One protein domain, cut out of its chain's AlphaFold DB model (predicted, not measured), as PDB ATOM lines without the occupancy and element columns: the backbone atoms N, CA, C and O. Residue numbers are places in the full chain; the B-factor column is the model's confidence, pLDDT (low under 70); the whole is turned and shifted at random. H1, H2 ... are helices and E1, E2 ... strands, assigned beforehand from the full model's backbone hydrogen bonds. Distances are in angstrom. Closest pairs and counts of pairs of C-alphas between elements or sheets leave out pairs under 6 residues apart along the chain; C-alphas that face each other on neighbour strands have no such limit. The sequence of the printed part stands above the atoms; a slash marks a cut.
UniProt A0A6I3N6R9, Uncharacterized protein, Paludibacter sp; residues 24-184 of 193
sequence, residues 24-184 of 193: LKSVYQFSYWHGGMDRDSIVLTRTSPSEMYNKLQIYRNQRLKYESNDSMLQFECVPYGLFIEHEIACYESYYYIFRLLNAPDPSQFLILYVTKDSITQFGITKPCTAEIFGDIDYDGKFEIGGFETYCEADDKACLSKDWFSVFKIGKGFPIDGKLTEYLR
ATOM      1  N   LEU A  24     -22.257  69.243 -33.741       81.44
ATOM      2  CA  LEU A  24     -23.572  69.039 -33.152       81.44
ATOM      3  C   LEU A  24     -23.722  67.570 -32.757       81.44
ATOM      4  O   LEU A  24     -23.344  66.671 -33.511       81.44
ATOM      5  N   LYS A  25     -24.261  67.334 -31.560       84.25
ATOM      6  CA  LYS A  25     -24.409  66.000 -30.975       84.25
ATOM      7  C   LYS A  25     -25.854  65.752 -30.582       84.25
ATOM      8  O   LYS A  25     -26.465  66.602 -29.941       84.25
ATOM      9  N   SER A  26     -26.329  64.555 -30.886       81.94
ATOM     10  CA  SER A  26     -27.610  64.042 -30.411       81.94
ATOM     11  C   SER A  26     -27.378  62.763 -29.631       81.94
ATOM     12  O   SER A  26     -26.624  61.890 -30.063       81.94
ATOM     13  N   VAL A  27     -27.983  62.686 -28.450       81.38
ATOM     14  CA  VAL A  27     -27.799  61.584 -27.505       81.38
ATOM     15  C   VAL A  27     -29.143  60.929 -27.250       81.38
ATOM     16  O   VAL A  27     -30.102  61.592 -26.865       81.38
ATOM     17  N   TYR A  28     -29.176  59.616 -27.415       79.12
ATOM     18  CA  TYR A  28     -30.340  58.778 -27.188       79.12
ATOM     19  C   TYR A  28     -29.975  57.731 -26.145       79.12
ATOM     20  O   TYR A  28     -28.940  57.074 -26.252       79.12
ATOM     21  N   GLN A  29     -30.804  57.590 -25.117       71.00
ATOM     22  CA  GLN A  29     -30.629  56.560 -24.099       71.00
ATOM     23  C   GLN A  29     -31.676  55.482 -24.301       71.00
ATOM     24  O   GLN A  29     -32.870  55.773 -24.291       71.00
ATOM     25  N   PHE A  30     -31.222  54.240 -24.424       70.06
ATOM     26  CA  PHE A  30     -32.108  53.097 -24.539       70.06
ATOM     27  C   PHE A  30     -31.921  52.179 -23.337       70.06
ATOM     28  O   PHE A  30     -30.807  51.785 -22.985       70.06
ATOM     29  N   SER A  31     -33.031  51.854 -22.682       55.47
ATOM     30  CA  SER A  31     -33.086  50.829 -21.645       55.47
ATOM     31  C   SER A  31     -33.947  49.687 -22.146       55.47
ATOM     32  O   SER A  31     -35.160  49.857 -22.263       55.47
ATOM     33  N   TYR A  32     -33.337  48.542 -22.430       60.62
ATOM     34  CA  TYR A  32     -34.094  47.356 -22.809       60.62
ATOM     35  C   TYR A  32     -34.395  46.505 -21.583       60.62
ATOM     36  O   TYR A  32     -33.546  46.293 -20.721       60.62
ATOM     37  N   TRP A  33     -35.646  46.054 -21.509       49.34
ATOM     38  CA  TRP A  33     -36.164  45.155 -20.474       49.34
ATOM     39  C   TRP A  33     -35.716  43.698 -20.668       49.34
ATOM     40  O   TRP A  33     -35.922  42.861 -19.795       49.34
ATOM     41  N   HIS A  34     -35.090  43.407 -21.806       51.28
ATOM     42  CA  HIS A  34     -34.755  42.072 -22.272       51.28
ATOM     43  C   HIS A  34     -33.317  41.710 -21.867       51.28
ATOM     44  O   HIS A  34     -32.375  42.429 -22.197       51.28
ATOM     45  N   GLY A  35     -33.139  40.625 -21.109       54.38
ATOM     46  CA  GLY A  35     -31.821  40.024 -20.855       54.38
ATOM     47  C   GLY A  35     -30.916  40.651 -19.782       54.38
ATOM     48  O   GLY A  35     -29.755  40.267 -19.687       54.38
ATOM     49  N   GLY A  36     -31.384  41.601 -18.960       62.34
ATOM     50  CA  GLY A  36     -30.588  42.119 -17.827       62.34
ATOM     51  C   GLY A  36     -29.309  42.878 -18.222       62.34
ATOM     52  O   GLY A  36     -28.353  42.932 -17.446       62.34
ATOM     53  N   MET A  37     -29.281  43.445 -19.429       71.56
ATOM     54  CA  MET A  37     -28.167  44.247 -19.927       71.56
ATOM     55  C   MET A  37     -28.204  45.691 -19.417       71.56
ATOM     56  O   MET A  37     -29.268  46.279 -19.215       71.56
ATOM     57  N   ASP A  38     -27.021  46.287 -19.256       79.06
ATOM     58  CA  ASP A  38     -26.898  47.707 -18.930       79.06
ATOM     59  C   ASP A  38     -27.381  48.599 -20.082       79.06
ATOM     60  O   ASP A  38     -27.348  48.220 -21.253       79.06
ATOM     61  N   ARG A  39     -27.797  49.823 -19.740       83.50
ATOM     62  CA  ARG A  39     -28.301  50.802 -20.711       83.50
ATOM     63  C   ARG A  39     -27.203  51.272 -21.660       83.50
ATOM     64  O   ARG A  39     -26.120  51.671 -21.217       83.50
ATOM     65  N   ASP A  40     -27.553  51.344 -22.938       86.00
ATOM     66  CA  ASP A  40     -26.709  51.937 -23.967       86.00
ATOM     67  C   ASP A  40     -27.090  53.403 -24.204       86.00
ATOM     68  O   ASP A  40     -28.262  53.782 -24.273       86.00
ATOM     69  N   SER A  41     -26.065  54.242 -24.327       87.94
ATOM     70  CA  SER A  41     -26.170  55.618 -24.808       87.94
ATOM     71  C   SER A  41     -25.645  55.681 -26.234       87.94
ATOM     72  O   SER A  41     -24.457  55.465 -26.474       87.94
ATOM     73  N   ILE A  42     -26.531  55.989 -27.172       87.19
ATOM     74  CA  ILE A  42     -26.223  56.159 -28.586       87.19
ATOM     75  C   ILE A  42     -25.986  57.645 -28.841       87.19
ATOM     76  O   ILE A  42     -26.846  58.478 -28.566       87.19
ATOM     77  N   VAL A  43     -24.806  57.978 -29.351       89.06
ATOM     78  CA  VAL A  43     -24.369  59.347 -29.623       89.06
ATOM     79  C   VAL A  43     -24.126  59.493 -31.116       89.06
ATOM     80  O   VAL A  43     -23.215  58.882 -31.671       89.06
ATOM     81  N   LEU A  44     -24.929  60.335 -31.754       87.50
ATOM     82  CA  LEU A  44     -24.752  60.737 -33.141       87.50
ATOM     83  C   LEU A  44     -24.096  62.109 -33.180       87.50
ATOM     84  O   LEU A  44     -24.527  63.034 -32.493       87.50
ATOM     85  N   THR A  45     -23.043  62.245 -33.977       88.56
ATOM     86  CA  THR A  45     -22.316  63.502 -34.153       88.56
ATOM     87  C   THR A  45     -22.351  63.919 -35.617       88.56
ATOM     88  O   THR A  45     -22.221  63.077 -36.504       88.56
ATOM     89  N   ARG A  46     -22.565  65.214 -35.862       86.44
ATOM     90  CA  ARG A  46     -22.424  65.846 -37.175       86.44
ATOM     91  C   ARG A  46     -21.452  67.010 -37.093       86.44
ATOM     92  O   ARG A  46     -21.431  67.738 -36.101       86.44
ATOM     93  N   THR A  47     -20.670  67.192 -38.146       82.06
ATOM     94  CA  THR A  47     -19.766  68.334 -38.310       82.06
ATOM     95  C   THR A  47     -20.336  69.293 -39.345       82.06
ATOM     96  O   THR A  47     -20.688  68.866 -40.445       82.06
ATOM     97  N   SER A  48     -20.396  70.586 -39.019       71.38
ATOM     98  CA  SER A  48     -20.762  71.634 -39.979       71.38
ATOM     99  C   SER A  48     -19.911  71.562 -41.264       71.38
ATOM    100  O   SER A  48     -18.716  71.260 -41.173       71.38
ATOM    101  N   PRO A  49     -20.490  71.813 -42.456       72.94
ATOM    102  CA  PRO A  49     -21.872  72.244 -42.719       72.94
ATOM    103  C   PRO A  49     -22.857  71.086 -42.961       72.94
ATOM    104  O   PRO A  49     -23.935  71.312 -43.502       72.94
ATOM    105  N   SER A  50     -22.506  69.844 -42.608       73.94
ATOM    106  CA  SER A  50     -23.360  68.686 -42.885       73.94
ATOM    107  C   SER A  50     -24.699  68.793 -42.161       73.94
ATOM    108  O   SER A  50     -24.757  68.924 -40.935       73.94
ATOM    109  N   GLU A  51     -25.789  68.654 -42.911       78.19
ATOM    110  CA  GLU A  51     -27.114  68.490 -42.320       78.19
ATOM    111  C   GLU A  51     -27.273  67.102 -41.676       78.19
ATOM    112  O   GLU A  51     -28.026  66.967 -40.711       78.19
ATOM    113  N   MET A  52     -26.481  66.119 -42.117       80.75
ATOM    114  CA  MET A  52     -26.521  64.721 -41.678       80.75
ATOM    115  C   MET A  52     -25.484  64.404 -40.596       80.75
ATOM    116  O   MET A  52     -24.387  64.973 -40.580       80.75
ATOM    117  N   TYR A  53     -25.801  63.444 -39.723       87.06
ATOM    118  CA  TYR A  53     -24.818  62.842 -38.815       87.06
ATOM    119  C   TYR A  53     -23.844  61.971 -39.588       87.06
ATOM    120  O   TYR A  53     -24.245  61.251 -40.492       87.06
ATOM    121  N   ASN A  54     -22.571  62.035 -39.214       87.88
ATOM    122  CA  ASN A  54     -21.479  61.328 -39.882       87.88
ATOM    123  C   ASN A  54     -20.641  60.475 -38.927       87.88
ATOM    124  O   ASN A  54     -19.644  59.873 -39.318       87.88
ATOM    125  N   LYS A  55     -21.032  60.423 -37.651       90.38
ATOM    126  CA  LYS A  55     -20.384  59.577 -36.659       90.38
ATOM    127  C   LYS A  55     -21.399  59.028 -35.671       90.38
ATOM    128  O   LYS A  55     -22.187  59.780 -35.100       90.38
ATOM    129  N   LEU A  56     -21.321  57.725 -35.444       90.88
ATOM    130  CA  LEU A  56     -22.085  56.980 -34.456       90.88
ATOM    131  C   LEU A  56     -21.127  56.443 -33.394       90.88
ATOM    132  O   LEU A  56     -20.143  55.776 -33.709       90.88
ATOM    133  N   GLN A  57     -21.438  56.706 -32.132       92.56
ATOM    134  CA  GLN A  57     -20.759  56.123 -30.983       92.56
ATOM    135  C   GLN A  57     -21.789  55.498 -30.049       92.56
ATOM    136  O   GLN A  57     -22.864  56.056 -29.844       92.56
ATOM    137  N   ILE A  58     -21.458  54.357 -29.454       91.00
ATOM    138  CA  ILE A  58     -22.322  53.687 -28.481       91.00
ATOM    139  C   ILE A  58     -21.531  53.451 -27.206       91.00
ATOM    140  O   ILE A  58     -20.443  52.872 -27.233       91.00
ATOM    141  N   TYR A  59     -22.091  53.908 -26.092       91.25
ATOM    142  CA  TYR A  59     -21.495  53.802 -24.770       91.25
ATOM    143  C   TYR A  59     -22.348  52.920 -23.868       91.25
ATOM    144  O   TYR A  59     -23.549  53.141 -23.755       91.25
ATOM    145  N   ARG A  60     -21.704  52.003 -23.146       89.00
ATOM    146  CA  ARG A  60     -22.317  51.211 -22.071       89.00
ATOM    147  C   ARG A  60     -21.559  51.454 -20.783       89.00
ATOM    148  O   ARG A  60     -20.333  51.332 -20.773       89.00
ATOM    149  N   ASN A  61     -22.258  51.815 -19.708       88.56
ATOM    150  CA  ASN A  61     -21.633  52.200 -18.435       88.56
ATOM    151  C   ASN A  61     -20.506  53.230 -18.623       88.56
ATOM    152  O   ASN A  61     -19.409  53.072 -18.088       88.56
ATOM    153  N   GLN A  62     -20.761  54.255 -19.446       88.88
ATOM    154  CA  GLN A  62     -19.811  55.331 -19.775       88.88
ATOM    155  C   GLN A  62     -18.545  54.880 -20.532       88.88
ATOM    156  O   GLN A  62     -17.650  55.686 -20.768       88.88
ATOM    157  N   ARG A  63     -18.458  53.615 -20.958       92.50
ATOM    158  CA  ARG A  63     -17.353  53.103 -21.778       92.50
ATOM    159  C   ARG A  63     -17.782  53.005 -23.230       92.50
ATOM    160  O   ARG A  63     -18.851  52.469 -23.511       92.50
ATOM    161  N   LEU A  64     -16.931  53.474 -24.139       93.88
ATOM    162  CA  LEU A  64     -17.136  53.312 -25.575       93.88
ATOM    163  C   LEU A  64     -17.117  51.817 -25.923       93.88
ATOM    164  O   LEU A  64     -16.157  51.112 -25.616       93.88
ATOM    165  N   LYS A  65     -18.198  51.341 -26.534       93.31
ATOM    166  CA  LYS A  65     -18.370  49.955 -26.982       93.31
ATOM    167  C   LYS A  65     -18.333  49.823 -28.495       93.31
ATOM    168  O   LYS A  65     -17.934  48.777 -28.991       93.31
ATOM    169  N   TYR A  66     -18.735  50.873 -29.202       93.44
ATOM    170  CA  TYR A  66     -18.718  50.917 -30.654       93.44
ATOM    171  C   TYR A  66     -18.497  52.338 -31.149       93.44
ATOM    172  O   TYR A  66     -19.035  53.289 -30.582       93.44
ATOM    173  N   GLU A  67     -17.742  52.453 -32.233       94.44
ATOM    174  CA  GLU A  67     -17.580  53.670 -33.010       94.44
ATOM    175  C   GLU A  67     -17.629  53.303 -34.495       94.44
ATOM    176  O   GLU A  67     -16.980  52.349 -34.927       94.44
ATOM    177  N   SER A  68     -18.414  54.047 -35.274       91.19
ATOM    178  CA  SER A  68     -18.395  53.932 -36.728       91.19
ATOM    179  C   SER A  68     -17.048  54.425 -37.258       91.19
ATOM    180  O   SER A  68     -16.704  55.593 -37.069       91.19
ATOM    181  N   ASN A  69     -16.312  53.550 -37.938       84.25
ATOM    182  CA  ASN A  69     -14.973  53.863 -38.451       84.25
ATOM    183  C   ASN A  69     -14.974  54.419 -39.883       84.25
ATOM    184  O   ASN A  69     -13.941  54.881 -40.357       84.25
ATOM    185  N   ASP A  70     -16.111  54.362 -40.576       82.69
ATOM    186  CA  ASP A  70     -16.244  54.844 -41.946       82.69
ATOM    187  C   ASP A  70     -16.788  56.279 -41.956       82.69
ATOM    188  O   ASP A  70     -17.926  56.536 -41.559       82.69
ATOM    189  N   SER A  71     -15.948  57.215 -42.403       77.12
ATOM    190  CA  SER A  71     -16.266  58.643 -42.495       77.12
ATOM    191  C   SER A  71     -17.277  58.982 -43.590       77.12
ATOM    192  O   SER A  71     -17.760  60.112 -43.631       77.12
ATOM    193  N   MET A  72     -17.559  58.044 -44.497       82.56
ATOM    194  CA  MET A  72     -18.533  58.218 -45.572       82.56
ATOM    195  C   MET A  72     -19.958  57.896 -45.124       82.56
ATOM    196  O   MET A  72     -20.904  58.231 -45.834       82.56
ATOM    197  N   LEU A  73     -20.129  57.279 -43.950       86.25
ATOM    198  CA  LEU A  73     -21.452  56.983 -43.417       86.25
ATOM    199  C   LEU A  73     -22.191  58.271 -43.087       86.25
ATOM    200  O   LEU A  73     -21.704  59.111 -42.333       86.25
ATOM    201  N   GLN A  74     -23.404  58.388 -43.614       88.31
ATOM    202  CA  GLN A  74     -24.328  59.462 -43.289       88.31
ATOM    203  C   GLN A  74     -25.595  58.850 -42.706       88.31
ATOM    204  O   GLN A  74     -26.184  57.966 -43.315       88.31
ATOM    205  N   PHE A  75     -26.009  59.285 -41.519       86.19
ATOM    206  CA  PHE A  75     -27.171  58.733 -40.822       86.19
ATOM    207  C   PHE A  75     -28.379  59.648 -41.002       86.19
ATOM    208  O   PHE A  75     -28.314  60.847 -40.706       86.19
ATOM    209  N   GLU A  76     -29.493  59.062 -41.432       77.94
ATOM    210  CA  GLU A  76     -30.770  59.755 -41.584       77.94
ATOM    211  C   GLU A  76     -31.374  59.984 -40.185       77.94
ATOM    212  O   GLU A  76     -31.870  59.057 -39.553       77.94
ATOM    213  N   CYS A  77     -31.226  61.207 -39.659       58.19
ATOM    214  CA  CYS A  77     -31.702  61.730 -38.364       58.19
ATOM    215  C   CYS A  77     -32.623  60.805 -37.531       58.19
ATOM    216  O   CYS A  77     -33.848  60.859 -37.614       58.19
ATOM    217  N   VAL A  78     -32.018  59.996 -36.660       61.97
ATOM    218  CA  VAL A  78     -32.682  58.994 -35.799       61.97
ATOM    219  C   VAL A  78     -33.187  59.670 -34.509       61.97
ATOM    220  O   VAL A  78     -32.542  60.622 -34.093       61.97
ATOM    221  N   PRO A  79     -34.343  59.311 -33.904       53.47
ATOM    222  CA  PRO A  79     -34.549  57.991 -33.303       53.47
ATOM    223  C   PRO A  79     -35.525  57.079 -34.059       53.47
ATOM    224  O   PRO A  79     -35.522  55.884 -33.801       53.47
ATOM    225  N   TYR A  80     -36.303  57.594 -35.017       52.75
ATOM    226  CA  TYR A  80     -37.298  56.789 -35.748       52.75
ATOM    227  C   TYR A  80     -36.690  55.769 -36.723       52.75
ATOM    228  O   TYR A  80     -37.329  54.777 -37.039       52.75
ATOM    229  N   GLY A  81     -35.453  55.981 -37.174       57.50
ATOM    230  CA  GLY A  81     -34.713  55.017 -37.999       57.50
ATOM    231  C   GLY A  81     -33.879  54.006 -37.204       57.50
ATOM    232  O   GLY A  81     -33.007  53.378 -37.801       57.50
ATOM    233  N   LEU A  82     -34.064  53.918 -35.877       66.25
ATOM    234  CA  LEU A  82     -33.404  52.928 -35.030       66.25
ATOM    235  C   LEU A  82     -34.397  51.804 -34.774       66.25
ATOM    236  O   LEU A  82     -35.283  51.925 -33.930       66.25
ATOM    237  N   PHE A  83     -34.224  50.715 -35.508       66.19
ATOM    238  CA  PHE A  83     -35.010  49.511 -35.309       66.19
ATOM    239  C   PHE A  83     -34.259  48.554 -34.388       66.19
ATOM    240  O   PHE A  83     -33.053  48.325 -34.555       66.19
ATOM    241  N   ILE A  84     -34.973  48.050 -33.382       67.19
ATOM    242  CA  ILE A  84     -34.442  47.169 -32.343       67.19
ATOM    243  C   ILE A  84     -35.445  46.054 -32.181       67.19
ATOM    244  O   ILE A  84     -36.540  46.277 -31.665       67.19
ATOM    245  N   GLU A  85     -35.066  44.872 -32.637       57.19
ATOM    246  CA  GLU A  85     -35.959  43.733 -32.631       57.19
ATOM    247  C   GLU A  85     -35.320  42.488 -32.034       57.19
ATOM    248  O   GLU A  85     -34.113  42.262 -32.134       57.19
ATOM    249  N   HIS A  86     -36.219  41.747 -31.383       54.31
ATOM    250  CA  HIS A  86     -36.146  40.407 -30.830       54.31
ATOM    251  C   HIS A  86     -34.950  40.090 -29.927       54.31
ATOM    252  O   HIS A  86     -33.808  39.893 -30.339       54.31
ATOM    253  N   GLU A  87     -35.273  39.944 -28.639       54.53
ATOM    254  CA  GLU A  87     -34.451  39.195 -27.699       54.53
ATOM    255  C   GLU A  87     -34.235  37.786 -28.251       54.53
ATOM    256  O   GLU A  87     -35.174  36.994 -28.355       54.53
ATOM    257  N   ILE A  88     -32.986  37.445 -28.563       57.84
ATOM    258  CA  ILE A  88     -32.623  36.055 -28.827       57.84
ATOM    259  C   ILE A  88     -32.567  35.364 -27.465       57.84
ATOM    260  O   ILE A  88     -31.515  35.305 -26.819       57.84
ATOM    261  N   ALA A  89     -33.725  34.907 -26.984       47.94
ATOM    262  CA  ALA A  89     -33.839  34.224 -25.705       47.94
ATOM    263  C   ALA A  89     -32.833  33.057 -25.674       47.94
ATOM    264  O   ALA A  89     -32.815  32.226 -26.580       47.94
ATOM    265  N   CYS A  90     -31.991  33.023 -24.632       52.31
ATOM    266  CA  CYS A  90     -30.798  32.171 -24.426       52.31
ATOM    267  C   CYS A  90     -29.434  32.747 -24.864       52.31
ATOM    268  O   CYS A  90     -28.421  32.211 -24.417       52.31
ATOM    269  N   TYR A  91     -29.374  33.813 -25.668       55.59
ATOM    270  CA  TYR A  91     -28.110  34.405 -26.150       55.59
ATOM    271  C   TYR A  91     -27.816  35.818 -25.615       55.59
ATOM    272  O   TYR A  91     -26.743  36.344 -25.904       55.59
ATOM    273  N   GLU A  92     -28.717  36.413 -24.816       69.94
ATOM    274  CA  GLU A  92     -28.558  37.763 -24.224       69.94
ATOM    275  C   GLU A  92     -28.053  38.796 -25.256       69.94
ATOM    276  O   GLU A  92     -27.076  39.519 -25.035       69.94
ATOM    277  N   SER A  93     -28.687  38.812 -26.434       75.19
ATOM    278  CA  SER A  93     -28.255  39.626 -27.570       75.19
ATOM    279  C   SER A  93     -29.417  40.172 -28.397       75.19
ATOM    280  O   SER A  93     -30.477  39.546 -28.447       75.19
ATOM    281  N   TYR A  94     -29.185  41.298 -29.077       76.88
ATOM    282  CA  TYR A  94     -30.122  41.974 -29.984       76.88
ATOM    283  C   TYR A  94     -29.379  42.699 -31.121       76.88
ATOM    284  O   TYR A  94     -28.142  42.737 -31.147       76.88
ATOM    285  N   TYR A  95     -30.127  43.312 -32.042       78.19
ATOM    286  CA  TYR A  95     -29.577  44.128 -33.125       78.19
ATOM    287  C   TYR A  95     -29.920  45.607 -32.980       78.19
ATOM    288  O   TYR A  95     -31.027  45.970 -32.591       78.19
ATOM    289  N   TYR A  96     -28.963  46.459 -33.344       82.12
ATOM    290  CA  TYR A  96     -29.240  47.845 -33.700       82.12
ATOM    291  C   TYR A  96     -29.154  47.997 -35.205       82.12
ATOM    292  O   TYR A  96     -28.125  47.670 -35.800       82.12
ATOM    293  N   ILE A  97     -30.215  48.526 -35.802       81.19
ATOM    294  CA  ILE A  97     -30.269  48.781 -37.234       81.19
ATOM    295  C   ILE A  97     -30.455  50.276 -37.440       81.19
ATOM    296  O   ILE A  97     -31.429  50.856 -36.965       81.19
ATOM    297  N   PHE A  98     -29.490  50.897 -38.114       82.56
ATOM    298  CA  PHE A  98     -29.488  52.326 -38.405       82.56
ATOM    299  C   PHE A  98     -29.666  52.551 -39.894       82.56
ATOM    300  O   PHE A  98     -28.907  52.008 -40.697       82.56
ATOM    301  N   ARG A  99     -30.608  53.418 -40.253       84.00
ATOM    302  CA  ARG A  99     -30.769  53.873 -41.631       84.00
ATOM    303  C   ARG A  99     -29.656  54.848 -42.029       84.00
ATOM    304  O   ARG A  99     -29.367  55.821 -41.326       84.00
ATOM    305  N   LEU A 100     -29.030  54.562 -43.163       86.00
ATOM    306  CA  LEU A 100     -27.955  55.326 -43.778       86.00
ATOM    307  C   LEU A 100     -28.457  56.007 -45.051       86.00
ATOM    308  O   LEU A 100     -29.098  55.366 -45.888       86.00
ATOM    309  N   LEU A 101     -28.088  57.271 -45.225       85.50
ATOM    310  CA  LEU A 101     -28.284  57.994 -46.470       85.50
ATOM    311  C   LEU A 101     -27.288  57.488 -47.513       85.50
ATOM    312  O   LEU A 101     -26.094  57.377 -47.238       85.50
ATOM    313  N   ASN A 102     -27.783  57.237 -48.721       84.56
ATOM    314  CA  ASN A 102     -26.983  56.719 -49.830       84.56
ATOM    315  C   ASN A 102     -27.404  57.334 -51.184       84.56
ATOM    316  O   ASN A 102     -27.418  56.674 -52.214       84.56
ATOM    317  N   ALA A 103     -27.763  58.620 -51.192       80.00
ATOM    318  CA  ALA A 103     -28.188  59.310 -52.411       80.00
ATOM    319  C   ALA A 103     -27.082  59.323 -53.498       80.00
ATOM    320  O   ALA A 103     -25.909  59.521 -53.165       80.00
ATOM    321  N   PRO A 104     -27.428  59.184 -54.796       83.12
ATOM    322  CA  PRO A 104     -28.785  59.166 -55.362       83.12
ATOM    323  C   PRO A 104     -29.496  57.809 -55.265       83.12
ATOM    324  O   PRO A 104     -30.673  57.716 -55.611       83.12
ATOM    325  N   ASP A 105     -28.792  56.775 -54.818       82.56
ATOM    326  CA  ASP A 105     -29.356  55.449 -54.636       82.56
ATOM    327  C   ASP A 105     -30.263  55.399 -53.387       82.56
ATOM    328  O   ASP A 105     -30.235  56.288 -52.526       82.56
ATOM    329  N   PRO A 106     -31.103  54.359 -53.262       79.69
ATOM    330  CA  PRO A 106     -31.879  54.133 -52.051       79.69
ATOM    331  C   PRO A 106     -31.009  54.009 -50.794       79.69
ATOM    332  O   PRO A 106     -29.839  53.621 -50.872       79.69
ATOM    333  N   SER A 107     -31.612  54.281 -49.633       81.25
ATOM    334  CA  SER A 107     -30.973  54.151 -48.319       81.25
ATOM    335  C   SER A 107     -30.344  52.765 -48.118       81.25
ATOM    336  O   SER A 107     -30.760  51.760 -48.698       81.25
ATOM    337  N   GLN A 108     -29.337  52.703 -47.257       83.75
ATOM    338  CA  GLN A 108     -28.762  51.447 -46.773       83.75
ATOM    339  C   GLN A 108     -29.012  51.316 -45.275       83.75
ATOM    340  O   GLN A 108     -29.410  52.275 -44.619       83.75
ATOM    341  N   PHE A 109     -28.742  50.145 -44.709       82.56
ATOM    342  CA  PHE A 109     -28.882  49.927 -43.276       82.56
ATOM    343  C   PHE A 109     -27.585  49.387 -42.688       82.56
ATOM    344  O   PHE A 109     -27.051  48.382 -43.158       82.56
ATOM    345  N   LEU A 110     -27.079  50.056 -41.654       85.69
ATOM    346  CA  LEU A 110     -25.995  49.562 -40.811       85.69
ATOM    347  C   LEU A 110     -26.581  48.640 -39.749       85.69
ATOM    348  O   LEU A 110     -27.407  49.073 -38.950       85.69
ATOM    349  N   ILE A 111     -26.092  47.404 -39.696       83.12
ATOM    350  CA  ILE A 111     -26.538  46.397 -38.735       83.12
ATOM    351  C   ILE A 111     -25.417  46.137 -37.733       83.12
ATOM    352  O   ILE A 111     -24.313  45.721 -38.102       83.12
ATOM    353  N   LEU A 112     -25.707  46.360 -36.453       85.50
ATOM    354  CA  LEU A 112     -24.822  46.044 -35.338       85.50
ATOM    355  C   LEU A 112     -25.408  44.893 -34.531       85.50
ATOM    356  O   LEU A 112     -26.556  44.956 -34.104       85.50
ATOM    357  N   TYR A 113     -24.594  43.872 -34.286       82.56
ATOM    358  CA  TYR A 113     -24.908  42.807 -33.344       82.56
ATOM    359  C   TYR A 113     -24.422  43.196 -31.954       82.56
ATOM    360  O   TYR A 113     -23.261  43.586 -31.781       82.56
ATOM    361  N   VAL A 114     -25.310  43.096 -30.973       82.56
ATOM    362  CA  VAL A 114     -25.077  43.573 -29.617       82.56
ATOM    363  C   VAL A 114     -25.237  42.421 -28.640       82.56
ATOM    364  O   VAL A 114     -26.287  41.797 -28.572       82.56
ATOM    365  N   THR A 115     -24.196  42.171 -27.854       81.69
ATOM    366  CA  THR A 115     -24.208  41.258 -26.704       81.69
ATOM    367  C   THR A 115     -23.961  42.054 -25.431       81.69
ATOM    368  O   THR A 115     -23.640  43.243 -25.498       81.69
ATOM    369  N   LYS A 116     -24.026  41.414 -24.260       79.94
ATOM    370  CA  LYS A 116     -23.631  42.019 -22.976       79.94
ATOM    371  C   LYS A 116     -22.211  42.608 -22.971       79.94
ATOM    372  O   LYS A 116     -21.982  43.666 -22.374       79.94
ATOM    373  N   ASP A 117     -21.275  41.976 -23.674       81.69
ATOM    374  CA  ASP A 117     -19.854  42.331 -23.601       81.69
ATOM    375  C   ASP A 117     -19.388  43.224 -24.755       81.69
ATOM    376  O   ASP A 117     -18.547  44.113 -24.547       81.69
ATOM    377  N   SER A 118     -19.957  43.039 -25.948       85.88
ATOM    378  CA  SER A 118     -19.463  43.634 -27.191       85.88
ATOM    379  C   SER A 118     -20.570  44.150 -28.102       85.88
ATOM    380  O   SER A 118     -21.680  43.623 -28.118       85.88
ATOM    381  N   ILE A 119     -20.215  45.130 -28.928       88.38
ATOM    382  CA  ILE A 119     -21.010  45.566 -30.073       88.38
ATOM    383  C   ILE A 119     -20.140  45.392 -31.313       88.38
ATOM    384  O   ILE A 119     -19.047  45.952 -31.392       88.38
ATOM    385  N   THR A 120     -20.610  44.607 -32.278       88.06
ATOM    386  CA  THR A 120     -19.871  44.311 -33.510       88.06
ATOM    387  C   THR A 120     -20.684  44.711 -34.726       88.06
ATOM    388  O   THR A 120     -21.842  44.315 -34.848       88.06
ATOM    389  N   GLN A 121     -20.068  45.440 -35.658       87.75
ATOM    390  CA  GLN A 121     -20.676  45.681 -36.962       87.75
ATOM    391  C   GLN A 121     -20.809  44.358 -37.710       87.75
ATOM    392  O   GLN A 121     -19.823  43.660 -37.957       87.75
ATOM    393  N   PHE A 122     -22.045  44.021 -38.055       80.69
ATOM    394  CA  PHE A 122     -22.354  42.824 -38.813       80.69
ATOM    395  C   PHE A 122     -22.182  43.072 -40.310       80.69
ATOM    396  O   PHE A 122     -21.547  42.288 -41.010       80.69
ATOM    397  N   GLY A 123     -22.700  44.205 -40.784       81.88
ATOM    398  CA  GLY A 123     -22.578  44.618 -42.172       81.88
ATOM    399  C   GLY A 123     -23.415  45.846 -42.485       81.88
ATOM    400  O   GLY A 123     -24.085  46.404 -41.616       81.88
ATOM    401  N   ILE A 124     -23.342  46.251 -43.748       85.06
ATOM    402  CA  ILE A 124     -24.221  47.249 -44.346       85.06
ATOM    403  C   ILE A 124     -24.982  46.551 -45.467       85.06
ATOM    404  O   ILE A 124     -24.406  45.757 -46.217       85.06
ATOM    405  N   THR A 125     -26.281  46.796 -45.551       78.69
ATOM    406  CA  THR A 125     -27.133  46.177 -46.565       78.69
ATOM    407  C   THR A 125     -26.835  46.743 -47.952       78.69
ATOM    408  O   THR A 125     -26.241  47.813 -48.116       78.69
ATOM    409  N   LYS A 126     -27.302  46.048 -48.991       77.62
ATOM    410  CA  LYS A 126     -27.446  46.684 -50.307       77.62
ATOM    411  C   LYS A 126     -28.479  47.828 -50.224       77.62
ATOM    412  O   LYS A 126     -29.307  47.802 -49.307       77.62
ATOM    413  N   PRO A 127     -28.424  48.808 -51.145       77.81
ATOM    414  CA  PRO A 127     -29.430  49.862 -51.240       77.81
ATOM    415  C   PRO A 127     -30.842  49.271 -51.313       77.81
ATOM    416  O   PRO A 127     -31.097  48.389 -52.133       77.81
ATOM    417  N   CYS A 128     -31.739  49.734 -50.448       71.62
ATOM    418  CA  CYS A 128     -33.131  49.309 -50.403       71.62
ATOM    419  C   CYS A 128     -34.028  50.502 -50.048       71.62
ATOM    420  O   CYS A 128     -33.719  51.298 -49.165       71.62
ATOM    421  N   THR A 129     -35.143  50.642 -50.762       62.69
ATOM    422  CA  THR A 129     -36.106  51.739 -50.573       62.69
ATOM    423  C   THR A 129     -37.054  51.524 -49.396       62.69
ATOM    424  O   THR A 129     -37.850  52.413 -49.102       62.69
ATOM    425  N   ALA A 130     -37.035  50.340 -48.787       61.44
ATOM    426  CA  ALA A 130     -38.080  49.894 -47.880       61.44
ATOM    427  C   ALA A 130     -37.824  50.271 -46.419       61.44
ATOM    428  O   ALA A 130     -36.694  50.544 -46.011       61.44
ATOM    429  N   GLU A 131     -38.897  50.264 -45.630       60.94
ATOM    430  CA  GLU A 131     -38.806  50.182 -44.175       60.94
ATOM    431  C   GLU A 131     -38.492  48.738 -43.754       60.94
ATOM    432  O   GLU A 131     -38.414  47.811 -44.566       60.94
ATOM    433  N   ILE A 132     -38.225  48.561 -42.472       62.91
ATOM    434  CA  ILE A 132     -37.983  47.251 -41.886       62.91
ATOM    435  C   ILE A 132     -39.352  46.679 -41.510       62.91
ATOM    436  O   ILE A 132     -40.037  47.283 -40.685       62.91
ATOM    437  N   PHE A 133     -39.753  45.564 -42.123       52.00
ATOM    438  CA  PHE A 133     -41.126  45.043 -42.015       52.00
ATOM    439  C   PHE A 133     -41.244  43.618 -41.477       52.00
ATOM    440  O   PHE A 133     -42.363  43.167 -41.252       52.00
ATOM    441  N   GLY A 134     -40.134  42.921 -41.267       51.12
ATOM    442  CA  GLY A 134     -40.147  41.538 -40.807       51.12
ATOM    443  C   GLY A 134     -39.557  41.395 -39.419       51.12
ATOM    444  O   GLY A 134     -38.699  42.192 -39.032       51.12
ATOM    445  N   ASP A 135     -40.002  40.350 -38.732       52.62
ATOM    446  CA  ASP A 135     -39.283  39.778 -37.614       52.62
ATOM    447  C   ASP A 135     -37.908  39.271 -38.062       52.62
ATOM    448  O   ASP A 135     -37.724  38.756 -39.166       52.62
ATOM    449  N   ILE A 136     -36.906  39.395 -37.193       55.59
ATOM    450  CA  ILE A 136     -35.759  38.488 -37.237       55.59
ATOM    451  C   ILE A 136     -36.300  37.117 -36.837       55.59
ATOM    452  O   ILE A 136     -36.280  36.742 -35.658       55.59
ATOM    453  N   ASP A 137     -36.824  36.387 -37.813       54.19
ATOM    454  CA  ASP A 137     -37.181  35.000 -37.630       54.19
ATOM    455  C   ASP A 137     -35.924  34.210 -37.239       54.19
ATOM    456  O   ASP A 137     -34.763  34.548 -37.520       54.19
ATOM    457  N   TYR A 138     -36.132  33.139 -36.487       56.53
ATOM    458  CA  TYR A 138     -35.046  32.327 -35.955       56.53
ATOM    459  C   TYR A 138     -34.287  31.569 -37.052       56.53
ATOM    460  O   TYR A 138     -33.553  30.641 -36.743       56.53
ATOM    461  N   ASP A 139     -34.433  31.911 -38.328       57.22
ATOM    462  CA  ASP A 139     -33.708  31.323 -39.445       57.22
ATOM    463  C   ASP A 139     -32.406  32.092 -39.782       57.22
ATOM    464  O   ASP A 139     -31.572  31.624 -40.570       57.22
ATOM    465  N   GLY A 140     -32.175  33.226 -39.105       61.88
ATOM    466  CA  GLY A 140     -30.980  34.049 -39.264       61.88
ATOM    467  C   GLY A 140     -31.019  34.937 -40.497       61.88
ATOM    468  O   GLY A 140     -29.964  35.257 -41.060       61.88
ATOM    469  N   LYS A 141     -32.209  35.337 -40.929       67.25
ATOM    470  CA  LYS A 141     -32.411  36.351 -41.949       67.25
ATOM    471  C   LYS A 141     -33.065  37.582 -41.341       67.25
ATOM    472  O   LYS A 141     -33.513  37.615 -40.205       67.25
ATOM    473  N   PHE A 142     -33.000  38.641 -42.121       69.25
ATOM    474  CA  PHE A 142     -33.719  39.864 -41.877       69.25
ATOM    475  C   PHE A 142     -34.256  40.347 -43.213       69.25
ATOM    476  O   PHE A 142     -33.491  40.503 -44.175       69.25
ATOM    477  N   GLU A 143     -35.566  40.537 -43.283       65.12
ATOM    478  CA  GLU A 143     -36.245  40.966 -44.496       65.12
ATOM    479  C   GLU A 143     -36.426  42.485 -44.487       65.12
ATOM    480  O   GLU A 143     -37.021  43.078 -43.588       65.12
ATOM    481  N   ILE A 144     -35.867  43.134 -45.507       65.31
ATOM    482  CA  ILE A 144     -35.948  44.580 -45.712       65.31
ATOM    483  C   ILE A 144     -36.676  44.780 -47.029       65.31
ATOM    484  O   ILE A 144     -36.121  44.451 -48.083       65.31
ATOM    485  N   GLY A 145     -37.921  45.258 -47.005       61.69
ATOM    486  CA  GLY A 145     -38.721  45.229 -48.226       61.69
ATOM    487  C   GLY A 145     -40.179  45.659 -48.149       61.69
ATOM    488  O   GLY A 145     -40.822  45.474 -47.130       61.69
ATOM    489  N   GLY A 146     -40.683  46.155 -49.286       52.28
ATOM    490  CA  GLY A 146     -42.108  46.305 -49.618       52.28
ATOM    491  C   GLY A 146     -42.918  47.365 -48.864       52.28
ATOM    492  O   GLY A 146     -42.506  47.893 -47.848       52.28
ATOM    493  N   PHE A 147     -44.096  47.707 -49.392       50.06
ATOM    494  CA  PHE A 147     -45.137  48.476 -48.679       50.06
ATOM    495  C   PHE A 147     -46.230  47.556 -48.109       50.06
ATOM    496  O   PHE A 147     -47.132  48.002 -47.404       50.06
ATOM    497  N   GLU A 148     -46.171  46.269 -48.455       54.50
ATOM    498  CA  GLU A 148     -47.149  45.257 -48.081       54.50
ATOM    499  C   GLU A 148     -46.563  44.402 -46.959       54.50
ATOM    500  O   GLU A 148     -45.719  43.547 -47.188       54.50
ATOM    501  N   THR A 149     -47.048  44.616 -45.739       50.00
ATOM    502  CA  THR A 149     -46.619  43.937 -44.502       50.00
ATOM    503  C   THR A 149     -46.825  42.414 -44.486       50.00
ATOM    504  O   THR A 149     -46.494  41.776 -43.498       50.00
ATOM    505  N   TYR A 150     -47.434  41.831 -45.522       55.91
ATOM    506  CA  TYR A 150     -47.824  40.413 -45.586       55.91
ATOM    507  C   TYR A 150     -47.159  39.663 -46.743       55.91
ATOM    508  O   TYR A 150     -47.650  38.622 -47.173       55.91
ATOM    509  N   CYS A 151     -46.080  40.217 -47.283       57.66
ATOM    510  CA  CYS A 151     -45.318  39.606 -48.355       57.66
ATOM    511  C   CYS A 151     -43.983  39.103 -47.807       57.66
ATOM    512  O   CYS A 151     -43.143  39.903 -47.412       57.66
ATOM    513  N   GLU A 152     -43.797  37.786 -47.804       57.38
ATOM    514  CA  GLU A 152     -42.511  37.147 -47.508       57.38
ATOM    515  C   GLU A 152     -41.698  37.017 -48.802       57.38
ATOM    516  O   GLU A 152     -42.255  36.757 -49.878       57.38
ATOM    517  N   ALA A 153     -40.371  37.151 -48.722       55.53
ATOM    518  CA  ALA A 153     -39.512  37.084 -49.909       55.53
ATOM    519  C   ALA A 153     -39.605  35.731 -50.654       55.53
ATOM    520  O   ALA A 153     -39.418  35.671 -51.875       55.53
ATOM    521  N   ASP A 154     -39.921  34.653 -49.928       59.62
ATOM    522  CA  ASP A 154     -40.060  33.296 -50.462       59.62
ATOM    523  C   ASP A 154     -41.511  32.937 -50.874       59.62
ATOM    524  O   ASP A 154     -41.743  31.858 -51.441       59.62
ATOM    525  N   ASP A 155     -42.490  33.837 -50.686       65.56
ATOM    526  CA  ASP A 155     -43.874  33.607 -51.113       65.56
ATOM    527  C   ASP A 155     -44.043  33.811 -52.630       65.56
ATOM    528  O   ASP A 155     -43.862  34.888 -53.204       65.56
ATOM    529  N   LYS A 156     -44.448  32.739 -53.317       63.47
ATOM    530  CA  LYS A 156     -44.707  32.748 -54.764       63.47
ATOM    531  C   LYS A 156     -45.979  33.504 -55.143       63.47
ATOM    532  O   LYS A 156     -46.102  33.866 -56.314       63.47
ATOM    533  N   ALA A 157     -46.912  33.697 -54.212       67.38
ATOM    534  CA  ALA A 157     -48.144  34.450 -54.433       67.38
ATOM    535  C   ALA A 157     -47.937  35.969 -54.309       67.38
ATOM    536  O   ALA A 157     -48.758  36.737 -54.815       67.38
ATOM    537  N   CYS A 158     -46.829  36.402 -53.704       67.69
ATOM    538  CA  CYS A 158     -46.506  37.810 -53.564       67.69
ATOM    539  C   CYS A 158     -46.003  38.407 -54.892       67.69
ATOM    540  O   CYS A 158     -44.916  38.091 -55.387       67.69
ATOM    541  N   LEU A 159     -46.799  39.310 -55.473       66.31
ATOM    542  CA  LEU A 159     -46.456  40.038 -56.703       66.31
ATOM    543  C   LEU A 159     -45.383  41.115 -56.475       66.31
ATOM    544  O   LEU A 159     -44.718  41.519 -57.424       66.31
ATOM    545  N   SER A 160     -45.215  41.569 -55.231       65.31
ATOM    546  CA  SER A 160     -44.288  42.631 -54.830       65.31
ATOM    547  C   SER A 160     -42.966  42.103 -54.250       65.31
ATOM    548  O   SER A 160     -42.130  42.900 -53.835       65.31
ATOM    549  N   LYS A 161     -42.715  40.783 -54.278       64.12
ATOM    550  CA  LYS A 161     -41.526  40.138 -53.682       64.12
ATOM    551  C   LYS A 161     -40.185  40.681 -54.187       64.12
ATOM    552  O   LYS A 161     -39.206  40.696 -53.453       64.12
ATOM    553  N   ASP A 162     -40.139  41.170 -55.428       65.19
ATOM    554  CA  ASP A 162     -38.927  41.753 -56.020       65.19
ATOM    555  C   ASP A 162     -38.548  43.090 -55.352       65.19
ATOM    556  O   ASP A 162     -37.459  43.619 -55.571       65.19
ATOM    557  N   TRP A 163     -39.445  43.649 -54.533       62.53
ATOM    558  CA  TRP A 163     -39.211  44.831 -53.702       62.53
ATOM    559  C   TRP A 163     -38.717  44.473 -52.300       62.53
ATOM    560  O   TRP A 163     -38.501  45.372 -51.484       62.53
ATOM    561  N   PHE A 164     -38.529  43.180 -52.025       63.06
ATOM    562  CA  PHE A 164     -37.962  42.670 -50.791       63.06
ATOM    563  C   PHE A 164     -36.528  42.208 -51.007       63.06
ATOM    564  O   PHE A 164     -36.135  41.690 -52.051       63.06
ATOM    565  N   SER A 165     -35.703  42.447 -49.998       67.12
ATOM    566  CA  SER A 165     -34.316  42.026 -49.948       67.12
ATOM    567  C   SER A 165     -34.065  41.284 -48.651       67.12
ATOM    568  O   SER A 165     -34.305  41.797 -47.563       67.12
ATOM    569  N   VAL A 166     -33.514  40.082 -48.780       70.00
ATOM    570  CA  VAL A 166     -33.123  39.261 -47.637       70.00
ATOM    571  C   VAL A 166     -31.672  39.561 -47.283       70.00
ATOM    572  O   VAL A 166     -30.750  39.276 -48.057       70.00
ATOM    573  N   PHE A 167     -31.453  40.097 -46.088       70.06
ATOM    574  CA  PHE A 167     -30.131  40.194 -45.494       70.06
ATOM    575  C   PHE A 167     -29.869  38.967 -44.618       70.06
ATOM    576  O   PHE A 167     -30.535  38.741 -43.614       70.06
ATOM    577  N   LYS A 168     -28.877  38.153 -44.992       68.75
ATOM    578  CA  LYS A 168     -28.519  36.955 -44.223       68.75
ATOM    579  C   LYS A 168     -27.555  37.297 -43.096       68.75
ATOM    580  O   LYS A 168     -26.441  37.767 -43.337       68.75
ATOM    581  N   ILE A 169     -27.935  36.948 -41.875       65.06
ATOM    582  CA  ILE A 169     -27.128  37.082 -40.669       65.06
ATOM    583  C   ILE A 169     -26.180  35.869 -40.558       65.06
ATOM    584  O   ILE A 169     -26.326  34.963 -39.741       65.06
ATOM    585  N   GLY A 170     -25.165  35.806 -41.423       57.22
ATOM    586  CA  GLY A 170     -24.174  34.723 -41.392       57.22
ATOM    587  C   GLY A 170     -23.124  34.884 -40.286       57.22
ATOM    588  O   GLY A 170     -22.206  35.675 -40.472       57.22
ATOM    589  N   LYS A 171     -23.238  34.146 -39.161       51.81
ATOM    590  CA  LYS A 171     -22.167  33.896 -38.148       51.81
ATOM    591  C   LYS A 171     -22.641  33.028 -36.963       51.81
ATOM    592  O   LYS A 171     -22.600  33.438 -35.810       51.81
ATOM    593  N   GLY A 172     -23.105  31.806 -37.227       52.91
ATOM    594  CA  GLY A 172     -23.518  30.903 -36.142       52.91
ATOM    595  C   GLY A 172     -24.772  31.362 -35.394       52.91
ATOM    596  O   GLY A 172     -24.985  30.927 -34.263       52.91
ATOM    597  N   PHE A 173     -25.590  32.202 -36.039       55.59
ATOM    598  CA  PHE A 173     -26.937  32.503 -35.582       55.59
ATOM    599  C   PHE A 173     -27.680  31.179 -35.357       55.59
ATOM    600  O   PHE A 173     -27.569  30.267 -36.193       55.59
ATOM    601  N   PRO A 174     -28.343  31.007 -34.208       53.19
ATOM    602  CA  PRO A 174     -29.065  29.785 -33.938       53.19
ATOM    603  C   PRO A 174     -30.267  29.734 -34.881       53.19
ATOM    604  O   PRO A 174     -31.241  30.439 -34.682       53.19
ATOM    605  N   ILE A 175     -30.145  28.918 -35.929       56.12
ATOM    606  CA  ILE A 175     -31.233  28.653 -36.868       56.12
ATOM    607  C   ILE A 175     -32.292  27.755 -36.210       56.12
ATOM    608  O   ILE A 175     -31.935  26.931 -35.363       56.12
ATOM    609  N   ASP A 176     -33.552  27.848 -36.628       52.50
ATOM    610  CA  ASP A 176     -34.725  27.162 -36.057       52.50
ATOM    611  C   ASP A 176     -34.504  25.696 -35.656       52.50
ATOM    612  O   ASP A 176     -34.918  25.246 -34.581       52.50
ATOM    613  N   GLY A 177     -33.777  24.941 -36.485       52.66
ATOM    614  CA  GLY A 177     -33.455  23.537 -36.220       52.66
ATOM    615  C   GLY A 177     -32.593  23.299 -34.971       52.66
ATOM    616  O   GLY A 177     -32.629  22.211 -34.408       52.66
ATOM    617  N   LYS A 178     -31.826  24.298 -34.516       48.81
ATOM    618  CA  LYS A 178     -31.033  24.250 -33.276       48.81
ATOM    619  C   LYS A 178     -31.819  24.768 -32.072       48.81
ATOM    620  O   LYS A 178     -31.700  24.199 -30.990       48.81
ATOM    621  N   LEU A 179     -32.641  25.808 -32.230       45.03
ATOM    622  CA  LEU A 179     -33.443  26.377 -31.133       45.03
ATOM    623  C   LEU A 179     -34.521  25.419 -30.627       45.03
ATOM    624  O   LEU A 179     -34.736  25.329 -29.419       45.03
ATOM    625  N   THR A 180     -35.122  24.626 -31.515       47.34
ATOM    626  CA  THR A 180     -36.059  23.561 -31.118       47.34
ATOM    627  C   THR A 180     -35.424  22.510 -30.200       47.34
ATOM    628  O   THR A 180     -36.129  21.921 -29.381       47.34
ATOM    629  N   GLU A 181     -34.106  22.286 -30.263       50.19
ATOM    630  CA  GLU A 181     -33.402  21.401 -29.324       50.19
ATOM    631  C   GLU A 181     -33.104  22.070 -27.974       50.19
ATOM    632  O   GLU A 181     -33.219  21.410 -26.941       50.19
ATOM    633  N   TYR A 182     -32.781  23.367 -27.952       44.84
ATOM    634  CA  TYR A 182     -32.512  24.114 -26.712       44.84
ATOM    635  C   TYR A 182     -33.779  24.431 -25.909       44.84
ATOM    636  O   TYR A 182     -33.738  24.453 -24.678       44.84
ATOM    637  N   LEU A 183     -34.907  24.630 -26.595       45.91
ATOM    638  CA  LEU A 183     -36.211  24.894 -25.987       45.91
ATOM    639  C   LEU A 183     -36.961  23.611 -25.592       45.91
ATOM    640  O   LEU A 183     -38.024  23.689 -24.970       45.91
ATOM    641  N   ARG A 184     -36.421  22.415 -25.886       41.56
ATOM    642  CA  ARG A 184     -36.966  21.179 -25.311       41.56
ATOM    643  C   ARG A 184     -36.782  21.224 -23.792       41.56
ATOM    644  O   ARG A 184     -35.649  21.339 -23.320       41.56
TER     645      ARG A 184
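AT A GLANCE: This is residues 24 to 184 of the 193 residues of an uncharacterized protein of Paludibacter sp (UniProt A0A6I3N6R9). Three antiparallel sheets follow one another along the longest axis: a strongly twisted sheet E1 to E4 and the sheet E5 E6 E7 stand partly face to face, nearest each other at their edge strands E4 and E7, and the two-stranded hairpin E8 E9 lies beyond the other face of E5 E6 E7. The small helix H1 lies at the far end, and long loops run between and around the sheets. The printed part has 161 residues, with nine named strands followed by one named helix, and is mostly strand by its named elements, though under half of the residues are in these. It is compact, with a radius of gyration of the C-alphas of 16.6 A and spans of 48 by 39 by 23 A.

IN THESE COORDINATES: In the largest sheet, E1 is residues 24 to 30, 20.0 A long from C-alpha 24 at (-23.572, 69.039, -33.152); E2 is residues 40 to 47, 22.9 A; E3 is residues 55 to 60; and E4 is residues 63 to 67. In the next sheet, E5 is residues 93 to 100, 22.6 A; E6 is residues 108 to 115, 23.0 A; and E7 is residues 119 to 124. E8 is residues 141 to 145, E9 residues 164 to 168, and H1 residues 176 to 182, ending at C-alpha 182 at (-32.512, 24.114, -26.712).

HOW THE PARTS SIT: E1 E2 E3 E4 is a meander, each strand the antiparallel neighbour of the one before. N 26 and O 44 are 2.9 A apart between E1 and E2, N 43 and O 57 2.8 A between E2 and E3, and N 58 and O 66 2.9 A between E3 and E4. E4 and E7 have their closest C-alphas at Tyr 66 and Ile 119, 5.9 A apart. E5 E6 E7 is a second meander, with N 96 and O 112 at 2.9 A and N 113 and O 120 at 2.8 A. Residues 82 to 83 pair antiparallel with residues 97 to 98 of E5. E8 and E9 form a hairpin, with N 144 and O 165 at 2.9 A; E5 and E8 are apart. H1 is not on the sheet E1 E2 E3 E4 or the sheet E5 E6 E7; 2 of its 3 O i to N i+4 pairs are within hydrogen-bond range.

THE WHOLE: The C-alphas farthest apart, those of Pro 49 and Arg 184, are 56.0 A apart. The printed part has no cut. The links E4 to E5, E7 to E8 and E8 to E9 are long, with 25, 16 and 18 residues. Mean pLDDT of the printed part is 71.2; residues 31 to 36, 77 to 92, 129 to 165 and 168 to 184 are under 70.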